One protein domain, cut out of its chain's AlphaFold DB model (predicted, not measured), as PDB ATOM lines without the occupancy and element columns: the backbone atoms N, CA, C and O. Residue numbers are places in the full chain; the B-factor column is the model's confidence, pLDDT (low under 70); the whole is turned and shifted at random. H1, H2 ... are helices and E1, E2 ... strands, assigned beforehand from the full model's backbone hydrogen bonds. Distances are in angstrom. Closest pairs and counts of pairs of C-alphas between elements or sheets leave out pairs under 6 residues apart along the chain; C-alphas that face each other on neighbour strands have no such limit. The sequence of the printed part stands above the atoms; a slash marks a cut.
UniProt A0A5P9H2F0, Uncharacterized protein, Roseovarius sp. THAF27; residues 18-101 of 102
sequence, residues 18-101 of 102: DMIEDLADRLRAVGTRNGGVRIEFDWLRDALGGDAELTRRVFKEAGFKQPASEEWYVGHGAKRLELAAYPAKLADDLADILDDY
ATOM      1  N   ASP A  18      19.461 -33.628 -18.936       89.19
ATOM      2  CA  ASP A  18      20.103 -34.149 -20.144       89.19
ATOM      3  C   ASP A  18      21.598 -34.408 -19.874       89.19
ATOM      4  O   ASP A  18      22.120 -35.470 -20.207       89.19
ATOM      5  N   MET A  19      22.272 -33.502 -19.151       92.12
ATOM      6  CA  MET A  19      23.664 -33.698 -18.714       92.12
ATOM      7  C   MET A  19      23.811 -34.956 -17.847       92.12
ATOM      8  O   MET A  19      24.742 -35.747 -18.013       92.12
ATOM      9  N   ILE A  20      22.903 -35.156 -16.885       92.19
ATOM     10  CA  ILE A  20      22.930 -36.345 -16.024       92.19
ATOM     11  C   ILE A  20      22.709 -37.614 -16.852       92.19
ATOM     12  O   ILE A  20      23.381 -38.616 -16.593       92.19
ATOM     13  N   GLU A  21      21.781 -37.585 -17.811       93.31
ATOM     14  CA  GLU A  21      21.498 -38.708 -18.705       93.31
ATOM     15  C   GLU A  21      22.724 -39.061 -19.558       93.31
ATOM     16  O   GLU A  21      23.129 -40.224 -19.568       93.31
ATOM     17  N   ASP A  22      23.393 -38.075 -20.159       92.25
ATOM     18  CA  ASP A  22      24.586 -38.286 -20.987       92.25
ATOM     19  C   ASP A  22      25.764 -38.862 -20.184       92.25
ATOM     20  O   ASP A  22      26.400 -39.849 -20.589       92.25
ATOM     21  N   LEU A  23      26.018 -38.319 -18.986       93.12
ATOM     22  CA  LEU A  23      27.014 -38.862 -18.054       93.12
ATOM     23  C   LEU A  23      26.672 -40.309 -17.668       93.12
ATOM     24  O   LEU A  23      27.536 -41.196 -17.641       93.12
ATOM     25  N   ALA A  24      25.398 -40.571 -17.377       92.88
ATOM     26  CA  ALA A  24      24.923 -41.887 -16.986       92.88
ATOM     27  C   ALA A  24      25.026 -42.907 -18.126       92.88
ATOM     28  O   ALA A  24      25.451 -44.046 -17.897       92.88
ATOM     29  N   ASP A  25      24.695 -42.512 -19.352       93.25
ATOM     30  CA  ASP A  25      24.787 -43.352 -20.540       93.25
ATOM     31  C   ASP A  25      26.229 -43.705 -20.875       93.25
ATOM     32  O   ASP A  25      26.530 -44.866 -21.196       93.25
ATOM     33  N   ARG A  26      27.159 -42.761 -20.695       91.12
ATOM     34  CA  ARG A  26      28.588 -43.044 -20.837       91.12
ATOM     35  C   ARG A  26      29.034 -44.144 -19.870       91.12
ATOM     36  O   ARG A  26      29.682 -45.110 -20.299       91.12
ATOM     37  N   LEU A  27      28.644 -44.065 -18.595       90.12
ATOM     38  CA  LEU A  27      28.954 -45.096 -17.594       90.12
ATOM     39  C   LEU A  27      28.269 -46.435 -17.901       90.12
ATOM     40  O   LEU A  27      28.887 -47.505 -17.806       90.12
ATOM     41  N   ARG A  28      27.001 -46.398 -18.317       88.94
ATOM     42  CA  ARG A  28      26.206 -47.580 -18.676       88.94
ATOM     43  C   ARG A  28      26.798 -48.309 -19.881       88.94
ATOM     44  O   ARG A  28      26.841 -49.546 -19.893       88.94
ATOM     45  N   ALA A  29      27.323 -47.574 -20.860       88.75
ATOM     46  CA  ALA A  29      28.015 -48.135 -22.015       88.75
ATOM     47  C   ALA A  29      29.285 -48.898 -21.603       88.75
ATOM     48  O   ALA A  29      29.541 -49.992 -22.115       88.75
ATOM     49  N   VAL A  30      30.055 -48.371 -20.645       85.44
ATOM     50  CA  VAL A  30      31.241 -49.053 -20.096       85.44
ATOM     51  C   VAL A  30      30.850 -50.331 -19.355       85.44
ATOM     52  O   VAL A  30      31.464 -51.380 -19.574       85.44
ATOM     53  N   GLY A  31      29.803 -50.267 -18.526       83.50
ATOM     54  CA  GLY A  31      29.270 -51.426 -17.813       83.50
ATOM     55  C   GLY A  31      28.789 -52.526 -18.759       83.50
ATOM     56  O   GLY A  31      29.209 -53.677 -18.633       83.50
ATOM     57  N   THR A  32      27.974 -52.173 -19.754       84.00
ATOM     58  CA  THR A  32      27.410 -53.116 -20.733       84.00
ATOM     59  C   THR A  32      28.495 -53.805 -21.556       84.00
ATOM     60  O   THR A  32      28.493 -55.031 -21.669       84.00
ATOM     61  N   ARG A  33      29.477 -53.047 -22.068       83.56
ATOM     62  CA  ARG A  33      30.589 -53.594 -22.871       83.56
ATOM     63  C   ARG A  33      31.431 -54.627 -22.122       83.56
ATOM     64  O   ARG A  33      32.036 -55.486 -22.753       83.56
ATOM     65  N   ASN A  34      31.459 -54.559 -20.793       79.69
ATOM     66  CA  ASN A  34      32.293 -55.414 -19.951       79.69
ATOM     67  C   ASN A  34      31.522 -56.494 -19.177       79.69
ATOM     68  O   ASN A  34      32.140 -57.245 -18.421       79.69
ATOM     69  N   GLY A  35      30.198 -56.591 -19.350       79.25
ATOM     70  CA  GLY A  35      29.353 -57.507 -18.571       79.25
ATOM     71  C   GLY A  35      29.158 -57.081 -17.106       79.25
ATOM     72  O   GLY A  35      28.763 -57.889 -16.261       79.25
ATOM     73  N   GLY A  36      29.429 -55.813 -16.799       81.31
ATOM     74  CA  GLY A  36      29.353 -55.208 -15.474       81.31
ATOM     75  C   GLY A  36      30.699 -54.688 -14.973       81.31
ATOM     76  O   GLY A  36      31.747 -55.287 -15.214       81.31
ATOM     77  N   VAL A  37      30.662 -53.572 -14.244       86.00
ATOM     78  CA  VAL A  37      31.851 -52.871 -13.741       86.00
ATOM     79  C   VAL A  37      31.627 -52.374 -12.314       86.00
ATOM     80  O   VAL A  37      30.488 -52.091 -11.939       86.00
ATOM     81  N   ARG A  38      32.707 -52.292 -11.530       87.19
ATOM     82  CA  ARG A  38      32.769 -51.578 -10.247       87.19
ATOM     83  C   ARG A  38      33.563 -50.286 -10.397       87.19
ATOM     84  O   ARG A  38      34.644 -50.312 -10.987       87.19
ATOM     85  N   ILE A  39      33.041 -49.200  -9.849       86.06
ATOM     86  CA  ILE A  39      33.621 -47.860  -9.870       86.06
ATOM     87  C   ILE A  39      33.610 -47.315  -8.440       86.06
ATOM     88  O   ILE A  39      32.591 -47.368  -7.755       86.06
ATOM     89  N   GLU A  40      34.743 -46.796  -7.982       89.25
ATOM     90  CA  GLU A  40      34.850 -46.149  -6.672       89.25
ATOM     91  C   GLU A  40      34.124 -44.802  -6.672       89.25
ATOM     92  O   GLU A  40      34.199 -44.047  -7.644       89.25
ATOM     93  N   PHE A  41      33.420 -44.492  -5.578       88.75
ATOM     94  CA  PHE A  41      32.680 -43.233  -5.481       88.75
ATOM     95  C   PHE A  41      33.604 -42.020  -5.613       88.75
ATOM     96  O   PHE A  41      33.312 -41.108  -6.382       88.75
ATOM     97  N   ASP A  42      34.731 -42.029  -4.897       89.50
ATOM     98  CA  ASP A  42      35.705 -40.939  -4.927       89.50
ATOM     99  C   ASP A  42      36.329 -40.736  -6.304       89.50
ATOM    100  O   ASP A  42      36.608 -39.598  -6.668       89.50
ATOM    101  N   TRP A  43      36.489 -41.808  -7.085       90.69
ATOM    102  CA  TRP A  43      37.000 -41.709  -8.450       90.69
ATOM    103  C   TRP A  43      36.029 -40.950  -9.355       90.69
ATOM    104  O   TRP A  43      36.434 -40.013 -10.037       90.69
ATOM    105  N   LEU A  44      34.737 -41.313  -9.339       90.12
ATOM    106  CA  LEU A  44      33.751 -40.608 -10.164       90.12
ATOM    107  C   LEU A  44      33.552 -39.175  -9.666       90.12
ATOM    108  O   LEU A  44      33.414 -38.264 -10.471       90.12
ATOM    109  N   ARG A  45      33.590 -38.966  -8.346       91.94
ATOM    110  CA  ARG A  45      33.519 -37.629  -7.760       91.94
ATOM    111  C   ARG A  45      34.645 -36.736  -8.263       91.94
ATOM    112  O   ARG A  45      34.376 -35.596  -8.613       91.94
ATOM    113  N   ASP A  46      35.877 -37.234  -8.293       90.62
ATOM    114  CA  ASP A  46      37.026 -36.489  -8.816       90.62
ATOM    115  C   ASP A  46      36.855 -36.157 -10.308       90.62
ATOM    116  O   ASP A  46      37.010 -35.003 -10.697       90.62
ATOM    117  N   ALA A  47      36.406 -37.132 -11.109       89.38
ATOM    118  CA  ALA A  47      36.112 -36.932 -12.530       89.38
ATOM    119  C   ALA A  47      35.000 -35.896 -12.787       89.38
ATOM    120  O   ALA A  47      35.002 -35.242 -13.822       89.38
ATOM    121  N   LEU A  48      34.069 -35.725 -11.845       89.69
ATOM    122  CA  LEU A  48      32.969 -34.756 -11.911       89.69
ATOM    123  C   LEU A  48      33.260 -33.481 -11.097       89.69
ATOM    124  O   LEU A  48      32.355 -32.888 -10.507       89.69
ATOM    125  N   GLY A  49      34.530 -33.083 -10.989       86.75
ATOM    126  CA  GLY A  49      34.922 -31.807 -10.376       86.75
ATOM    127  C   GLY A  49      34.759 -31.739  -8.852       86.75
ATOM    128  O   GLY A  49      34.743 -30.655  -8.271       86.75
ATOM    129  N   GLY A  50      34.642 -32.881  -8.178       88.44
ATOM    130  CA  GLY A  50      34.493 -32.963  -6.726       88.44
ATOM    131  C   GLY A  50      33.043 -32.983  -6.229       88.44
ATOM    132  O   GLY A  50      32.834 -33.051  -5.013       88.44
ATOM    133  N   ASP A  51      32.038 -32.959  -7.115       88.62
ATOM    134  CA  ASP A  51      30.636 -32.825  -6.709       88.62
ATOM    135  C   ASP A  51      30.001 -34.158  -6.278       88.62
ATOM    136  O   ASP A  51      29.631 -35.021  -7.079       88.62
ATOM    137  N   ALA A  52      29.832 -34.329  -4.966       88.56
ATOM    138  CA  ALA A  52      29.268 -35.546  -4.392       88.56
ATOM    139  C   ALA A  52      27.764 -35.737  -4.673       88.56
ATOM    140  O   ALA A  52      27.290 -36.878  -4.654       88.56
ATOM    141  N   GLU A  53      26.993 -34.669  -4.884       89.88
ATOM    142  CA  GLU A  53      25.555 -34.774  -5.146       89.88
ATOM    143  C   GLU A  53      25.302 -35.189  -6.594       89.88
ATOM    144  O   GLU A  53      24.576 -36.166  -6.823       89.88
ATOM    145  N   LEU A  54      25.979 -34.533  -7.541       89.44
ATOM    146  CA  LEU A  54      25.975 -34.912  -8.952       89.44
ATOM    147  C   LEU A  54      26.426 -36.366  -9.119       89.44
ATOM    148  O   LEU A  54      25.717 -37.168  -9.722       89.44
ATOM    149  N   THR A  55      27.532 -36.747  -8.475       91.38
ATOM    150  CA  THR A  55      28.066 -38.120  -8.509       91.38
ATOM    151  C   THR A  55      27.026 -39.158  -8.090       91.38
ATOM    152  O   THR A  55      26.844 -40.181  -8.752       91.38
ATOM    153  N   ARG A  56      26.294 -38.910  -6.994       90.19
ATOM    154  CA  ARG A  56      25.231 -39.823  -6.537       90.19
ATOM    155  C   ARG A  56      24.091 -39.914  -7.541       90.19
ATOM    156  O   ARG A  56      23.500 -40.986  -7.673       90.19
ATOM    157  N   ARG A  57      23.745 -38.804  -8.192       90.38
ATOM    158  CA  ARG A  57      22.652 -38.756  -9.162       90.38
ATOM    159  C   ARG A  57      23.027 -39.502 -10.440       90.38
ATOM    160  O   ARG A  57      22.288 -40.402 -10.822       90.38
ATOM    161  N   VAL A  58      24.223 -39.257 -10.973       91.75
ATOM    162  CA  VAL A  58      24.790 -39.969 -12.129       91.75
ATOM    163  C   VAL A  58      24.889 -41.474 -11.864       91.75
ATOM    164  O   VAL A  58      24.468 -42.270 -12.698       91.75
ATOM    165  N   PHE A  59      25.357 -41.905 -10.685       90.50
ATOM    166  CA  PHE A  59      25.383 -43.336 -10.351       90.50
ATOM    167  C   PHE A  59      23.993 -43.976 -10.351       90.50
ATOM    168  O   PHE A  59      23.818 -45.070 -10.895       90.50
ATOM    169  N   LYS A  60      23.009 -43.316  -9.727       90.12
ATOM    170  CA  LYS A  60      21.631 -43.818  -9.684       90.12
ATOM    171  C   LYS A  60      21.040 -43.918 -11.085       90.12
ATOM    172  O   LYS A  60      20.476 -44.960 -11.411       90.12
ATOM    173  N   GLU A  61      21.220 -42.882 -11.896       92.69
ATOM    174  CA  GLU A  61      20.711 -42.824 -13.268       92.69
ATOM    175  C   GLU A  61      21.382 -43.876 -14.166       92.69
ATOM    176  O   GLU A  61      20.735 -44.606 -14.916       92.69
ATOM    177  N   ALA A  62      22.687 -44.090 -13.995       89.06
ATOM    178  CA  ALA A  62      23.430 -45.136 -14.694       89.06
ATOM    179  C   ALA A  62      23.032 -46.566 -14.263       89.06
ATOM    180  O   ALA A  62      23.510 -47.546 -14.842       89.06
ATOM    181  N   GLY A  63      22.159 -46.712 -13.260       87.94
ATOM    182  CA  GLY A  63      21.687 -47.998 -12.748       87.94
ATOM    183  C   GLY A  63      22.695 -48.703 -11.840       87.94
ATOM    184  O   GLY A  63      22.583 -49.915 -11.615       87.94
ATOM    185  N   PHE A  64      23.686 -47.974 -11.320       86.62
ATOM    186  CA  PHE A  64      24.622 -48.523 -10.352       86.62
ATOM    187  C   PHE A  64      23.920 -48.706  -9.012       86.62
ATOM    188  O   PHE A  64      23.180 -47.851  -8.523       86.62
ATOM    189  N   LYS A  65      24.170 -49.850  -8.387       83.56
ATOM    190  CA  LYS A  65      23.661 -50.143  -7.054       83.56
ATOM    191  C   LYS A  65      24.653 -49.633  -6.032       83.56
ATOM    192  O   LYS A  65      25.852 -49.871  -6.173       83.56
ATOM    193  N   GLN A  66      24.127 -48.971  -5.001       73.69
ATOM    194  CA  GLN A  66      24.925 -48.565  -3.860       73.69
ATOM    195  C   GLN A  66      25.367 -49.831  -3.103       73.69
ATOM    196  O   GLN A  66      24.519 -50.544  -2.561       73.69
ATOM    197  N   PRO A  67      26.657 -50.170  -3.108       65.38
ATOM    198  CA  PRO A  67      27.227 -51.252  -2.300       65.38
ATOM    199  C   PRO A  67      27.139 -50.980  -0.789       65.38
ATOM    200  O   PRO A  67      26.923 -49.857  -0.338       65.38
ATOM    201  N   ALA A  68      27.407 -52.027  -0.004       59.88
ATOM    202  CA  ALA A  68      27.752 -51.900   1.413       59.88
ATOM    203  C   ALA A  68      29.233 -51.505   1.648       59.88
ATOM    204  O   ALA A  68      29.572 -51.055   2.737       59.88
ATOM    205  N   SER A  69      30.105 -51.692   0.646       58.66
ATOM    206  CA  SER A  69      31.495 -51.199   0.572       58.66
ATOM    207  C   SER A  69      31.565 -49.878  -0.213       58.66
ATOM    208  O   SER A  69      30.563 -49.449  -0.746       58.66
ATOM    209  N   GLU A  70      32.699 -49.192  -0.320       73.62
ATOM    210  CA  GLU A  70      32.795 -47.865  -0.979       73.62
ATOM    211  C   GLU A  70      32.703 -47.892  -2.539       73.62
ATOM    212  O   GLU A  70      32.838 -46.861  -3.201       73.62
ATOM    213  N   GLU A  71      32.434 -49.056  -3.154       79.12
ATOM    214  CA  GLU A  71      32.517 -49.309  -4.611       79.12
ATOM    215  C   GLU A  71      31.159 -49.544  -5.315       79.12
ATOM    216  O   GLU A  71      30.547 -50.610  -5.183       79.12
ATOM    217  N   TRP A  72      30.688 -48.593  -6.122       83.81
ATOM    218  CA  TRP A  72      29.438 -48.700  -6.886       83.81
ATOM    219  C   TRP A  72      29.552 -49.707  -8.026       83.81
ATOM    220  O   TRP A  72      30.582 -49.773  -8.689       83.81
ATOM    221  N   TYR A  73      28.499 -50.482  -8.309       78.44
ATOM    222  CA  TYR A  73      28.550 -51.466  -9.398       78.44
ATOM    223  C   TYR A  73      27.285 -51.543 -10.252       78.44
ATOM    224  O   TYR A  73      26.171 -51.348  -9.766       78.44
ATOM    225  N   VAL A  74      27.464 -51.916 -11.520       79.25
ATOM    226  CA  VAL A  74      26.393 -52.224 -12.483       79.25
ATOM    227  C   VAL A  74      26.631 -53.600 -13.120       79.25
ATOM    228  O   VAL A  74      27.769 -54.074 -13.204       79.25
ATOM    229  N   GLY A  75      25.565 -54.276 -13.558       75.50
ATOM    230  CA  GLY A  75      25.639 -55.639 -14.102       75.50
ATOM    231  C   GLY A  75      26.073 -56.669 -13.052       75.50
ATOM    232  O   GLY A  75      25.659 -56.589 -11.895       75.50
ATOM    233  N   HIS A  76      26.930 -57.627 -13.430       72.69
ATOM    234  CA  HIS A  76      27.493 -58.595 -12.475       72.69
ATOM    235  C   HIS A  76      28.557 -57.989 -11.546       72.69
ATOM    236  O   HIS A  76      28.989 -58.659 -10.610       72.69
ATOM    237  N   GLY A  77      29.006 -56.752 -11.810       64.75
ATOM    238  CA  GLY A  77      30.026 -56.075 -11.012       64.75
ATOM    239  C   GLY A  77      31.288 -56.920 -10.834       64.75
ATOM    240  O   GLY A  77      31.836 -56.955  -9.743       64.75
ATOM    241  N   ALA A  78      31.716 -57.691 -11.836       65.00
ATOM    242  CA  ALA A  78      32.812 -58.651 -11.665       65.00
ATOM    243  C   ALA A  78      34.204 -58.016 -11.834       65.00
ATOM    244  O   ALA A  78      35.173 -58.509 -11.263       65.00
ATOM    245  N   LYS A  79      34.310 -56.921 -12.598       74.81
ATOM    246  CA  LYS A  79      35.580 -56.256 -12.923       74.81
ATOM    247  C   LYS A  79      35.626 -54.847 -12.336       74.81
ATOM    248  O   LYS A  79      34.653 -54.108 -12.456       74.81
ATOM    249  N   ARG A  80      36.756 -54.467 -11.731       77.56
ATOM    250  CA  ARG A  80      37.039 -53.063 -11.377       77.56
ATOM    251  C   ARG A  80      37.249 -52.248 -12.652       77.56
ATOM    252  O   ARG A  80      37.700 -52.803 -13.656       77.56
ATOM    253  N   LEU A  81      36.938 -50.955 -12.607       76.81
ATOM    254  CA  LEU A  81      37.056 -50.041 -13.744       76.81
ATOM    255  C   LEU A  81      38.429 -50.109 -14.420       76.81
ATOM    256  O   LEU A  81      38.496 -50.222 -15.639       76.81
ATOM    257  N   GLU A  82      39.503 -50.151 -13.631       75.94
ATOM    258  CA  GLU A  82      40.896 -50.260 -14.096       75.94
ATOM    259  C   GLU A  82      41.163 -51.493 -14.977       75.94
ATOM    260  O   GLU A  82      42.074 -51.495 -15.797       75.94
ATOM    261  N   LEU A  83      40.365 -52.552 -14.810       70.00
ATOM    262  CA  LEU A  83      40.475 -53.813 -15.550       70.00
ATOM    263  C   LEU A  83      39.451 -53.929 -16.692       70.00
ATOM    264  O   LEU A  83      39.478 -54.900 -17.448       70.00
ATOM    265  N   ALA A  84      38.507 -52.990 -16.776       61.94
ATOM    266  CA  ALA A  84      37.375 -53.007 -17.701       61.94
ATOM    267  C   ALA A  84      37.437 -51.872 -18.739       61.94
ATOM    268  O   ALA A  84      36.902 -51.997 -19.841       61.94
ATOM    269  N   ALA A  85      38.076 -50.756 -18.405       69.31
ATOM    270  CA  ALA A  85      38.175 -49.574 -19.248       69.31
ATOM    271  C   ALA A  85      39.531 -48.886 -19.062       69.31
ATOM    272  O   ALA A  85      40.333 -49.295 -18.229       69.31
ATOM    273  N   TYR A  86      39.775 -47.836 -19.847       80.12
ATOM    274  CA  TYR A  86      40.902 -46.930 -19.647       80.12
ATOM    275  C   TYR A  86      40.425 -45.751 -18.782       80.12
ATOM    276  O   TYR A  86      39.769 -44.859 -19.324       80.12
ATOM    277  N   PRO A  87      40.680 -45.740 -17.456       80.56
ATOM    278  CA  PRO A  87      40.000 -44.824 -16.537       80.56
ATOM    279  C   PRO A  87      40.277 -43.357 -16.858       80.56
ATOM    280  O   PRO A  87      39.351 -42.562 -16.869       80.56
ATOM    281  N   ALA A  88      41.515 -43.013 -17.221       82.50
ATOM    282  CA  ALA A  88      41.876 -41.640 -17.573       82.50
ATOM    283  C   ALA A  88      41.063 -41.102 -18.761       82.50
ATOM    284  O   ALA A  88      40.582 -39.983 -18.709       82.50
ATOM    285  N   LYS A  89      40.846 -41.925 -19.794       86.56
ATOM    286  CA  LYS A  89      40.024 -41.531 -20.946       86.56
ATOM    287  C   LYS A  89      38.547 -41.415 -20.576       86.56
ATOM    288  O   LYS A  89      37.861 -40.557 -21.099       86.56
ATOM    289  N   LEU A  90      38.049 -42.288 -19.701       85.81
ATOM    290  CA  LEU A  90      36.666 -42.175 -19.243       85.81
ATOM    291  C   LEU A  90      36.459 -40.908 -18.407       85.81
ATOM    292  O   LEU A  90      35.415 -40.290 -18.536       85.81
ATOM    293  N   ALA A  91      37.424 -40.537 -17.566       87.44
ATOM    294  CA  ALA A  91      37.370 -39.285 -16.819       87.44
ATOM    295  C   ALA A  91      37.387 -38.067 -17.758       87.44
ATOM    296  O   ALA A  91      36.575 -37.175 -17.571       87.44
ATOM    297  N   ASP A  92      38.244 -38.084 -18.783       88.94
ATOM    298  CA  ASP A  92      38.307 -37.063 -19.842       88.94
ATOM    299  C   ASP A  92      36.957 -36.928 -20.570       88.94
ATOM    300  O   ASP A  92      36.360 -35.862 -20.563       88.94
ATOM    301  N   ASP A  93      36.393 -38.045 -21.052       88.69
ATOM    302  CA  ASP A  93      35.086 -38.049 -21.724       88.69
ATOM    303  C   ASP A  93      33.950 -37.520 -20.810       88.69
ATOM    304  O   ASP A  93      32.980 -36.951 -21.299       88.69
ATOM    305  N   LEU A  94      34.009 -37.768 -19.493       89.56
ATOM    306  CA  LEU A  94      33.006 -37.282 -18.533       89.56
ATOM    307  C   LEU A  94      33.183 -35.791 -18.227       89.56
ATOM    308  O   LEU A  94      32.188 -35.099 -18.032       89.56
ATOM    309  N   ALA A  95      34.427 -35.315 -18.177       89.75
ATOM    310  CA  ALA A  95      34.736 -33.902 -18.009       89.75
ATOM    311  C   ALA A  95      34.296 -33.097 -19.237       89.75
ATOM    312  O   ALA A  95      33.663 -32.065 -19.064       89.75
ATOM    313  N   ASP A  96      34.517 -33.613 -20.451       89.50
ATOM    314  CA  ASP A  96      34.035 -32.992 -21.692       89.50
ATOM    315  C   ASP A  96      32.504 -32.825 -21.687       89.50
ATOM    316  O   ASP A  96      31.992 -31.758 -22.014       89.50
ATOM    317  N   ILE A  97      31.762 -33.859 -21.260       87.56
ATOM    318  CA  ILE A  97      30.296 -33.775 -21.117       87.56
ATOM    319  C   ILE A  97      29.912 -32.736 -20.061       87.56
ATOM    320  O   ILE A  97      28.933 -32.027 -20.239       87.56
ATOM    321  N   LEU A  98      30.639 -32.648 -18.946       87.12
ATOM    322  CA  LEU A  98      30.349 -31.652 -17.915       87.12
ATOM    323  C   LEU A  98      30.567 -30.225 -18.449       87.12
ATOM    324  O   LEU A  98      29.706 -29.372 -18.246       87.12
ATOM    325  N   ASP A  99      31.671 -29.999 -19.163       86.38
ATOM    326  CA  ASP A  99      32.045 -28.703 -19.737       86.38
ATOM    327  C   ASP A  99      31.049 -28.220 -20.808       86.38
ATOM    328  O   ASP A  99      30.780 -27.022 -20.889       86.38
ATOM    329  N   ASP A 100      30.442 -29.121 -21.589       86.56
ATOM    330  CA  ASP A 100      29.424 -28.770 -22.598       86.56
ATOM    331  C   ASP A 100      28.152 -28.132 -21.991       86.56
ATOM    332  O   ASP A 100      27.397 -27.452 -22.698       86.56
ATOM    333  N   TYR A 101      27.917 -28.318 -20.686       78.88
ATOM    334  CA  TYR A 101      26.722 -27.856 -19.968       78.88
ATOM    335  C   TYR A 101      27.004 -26.773 -18.905       78.88
ATOM    336  O   TYR A 101      26.063 -26.323 -18.239       78.88
TER     337      TYR A 101
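What this domain is: This is residues 18 to 101 of the 102 residues of an uncharacterized protein of Roseovarius sp. THAF27 (UniProt A0A5P9H2F0). Two helices, H1 and H5, lie side by side and run opposite ways; H2 and H3 cross beside them, H3 packing on H1 and H2 on H5. Toward the other end of H1, a small two-stranded sheet, E1 and E2, packs on its residues 27 to 34, with the short H4 next to E1. The 84 printed residues hold, in order, H1, E1, H2, H3, E2, H4 and H5, mostly helix, with E1 and E2 antiparallel. The whole is compact and rounded, with a radius of gyration of the C-alphas of 11.3 A and spans of 32 by 23 by 20 A.

Where its parts are: H1, residues 18 to 34, begins at C-alpha 18 (20.103, -34.149, -20.144) and is 24.5 A long. E1 is residues 36 to 40, 13.8 A; H2 is 41 to 47; H3 is 52 to 61, 14.3 A; E2 is 71 to 75, 13.3 A; H4 is 81 to 84. H5, residues 87 to 99, 18.3 A, ends at C-alpha 99 (32.045, -28.703, -19.737).

How they stand to each other: H1 touches H3 with its residues 20 to 24 alone, closest at the C-alphas of Ala 24 and Val 58, 5.2 A, at a steep tilt of 61 degrees. H1 and H5 touch at a shallow tilt of 18 degrees, opposite ways, closest at the C-alphas of Leu 23 and Leu 94, 6.2 A. N 39 and O 72 of E1 and E2 are 2.8 A apart, within hydrogen-bond range. H2 touches H3, about perpendicular at 76 degrees, with the C-alphas of Arg 45 and Thr 55 closest at 5.5 A. H2 touches H5 at a steep tilt of 62 degrees, closest at the C-alphas of Ala 47 and Ala 91, 5.1 A. H3 and H5 are apart. The closest C-alphas of E1 and H4 are those of Ile 39 and Leu 81, 5.6 A. Every O i to N i+4 pair is within hydrogen-bond range in H1, H2, H3 and H5; H4 is too short for one.

The domain as a whole: The farthest C-alphas, Ala 68 and Asp 100, are 33.4 A apart. The printed part has no cut and no long link. Residues 67 to 69, 77 to 78 and 84 to 85 have pLDDT under 70.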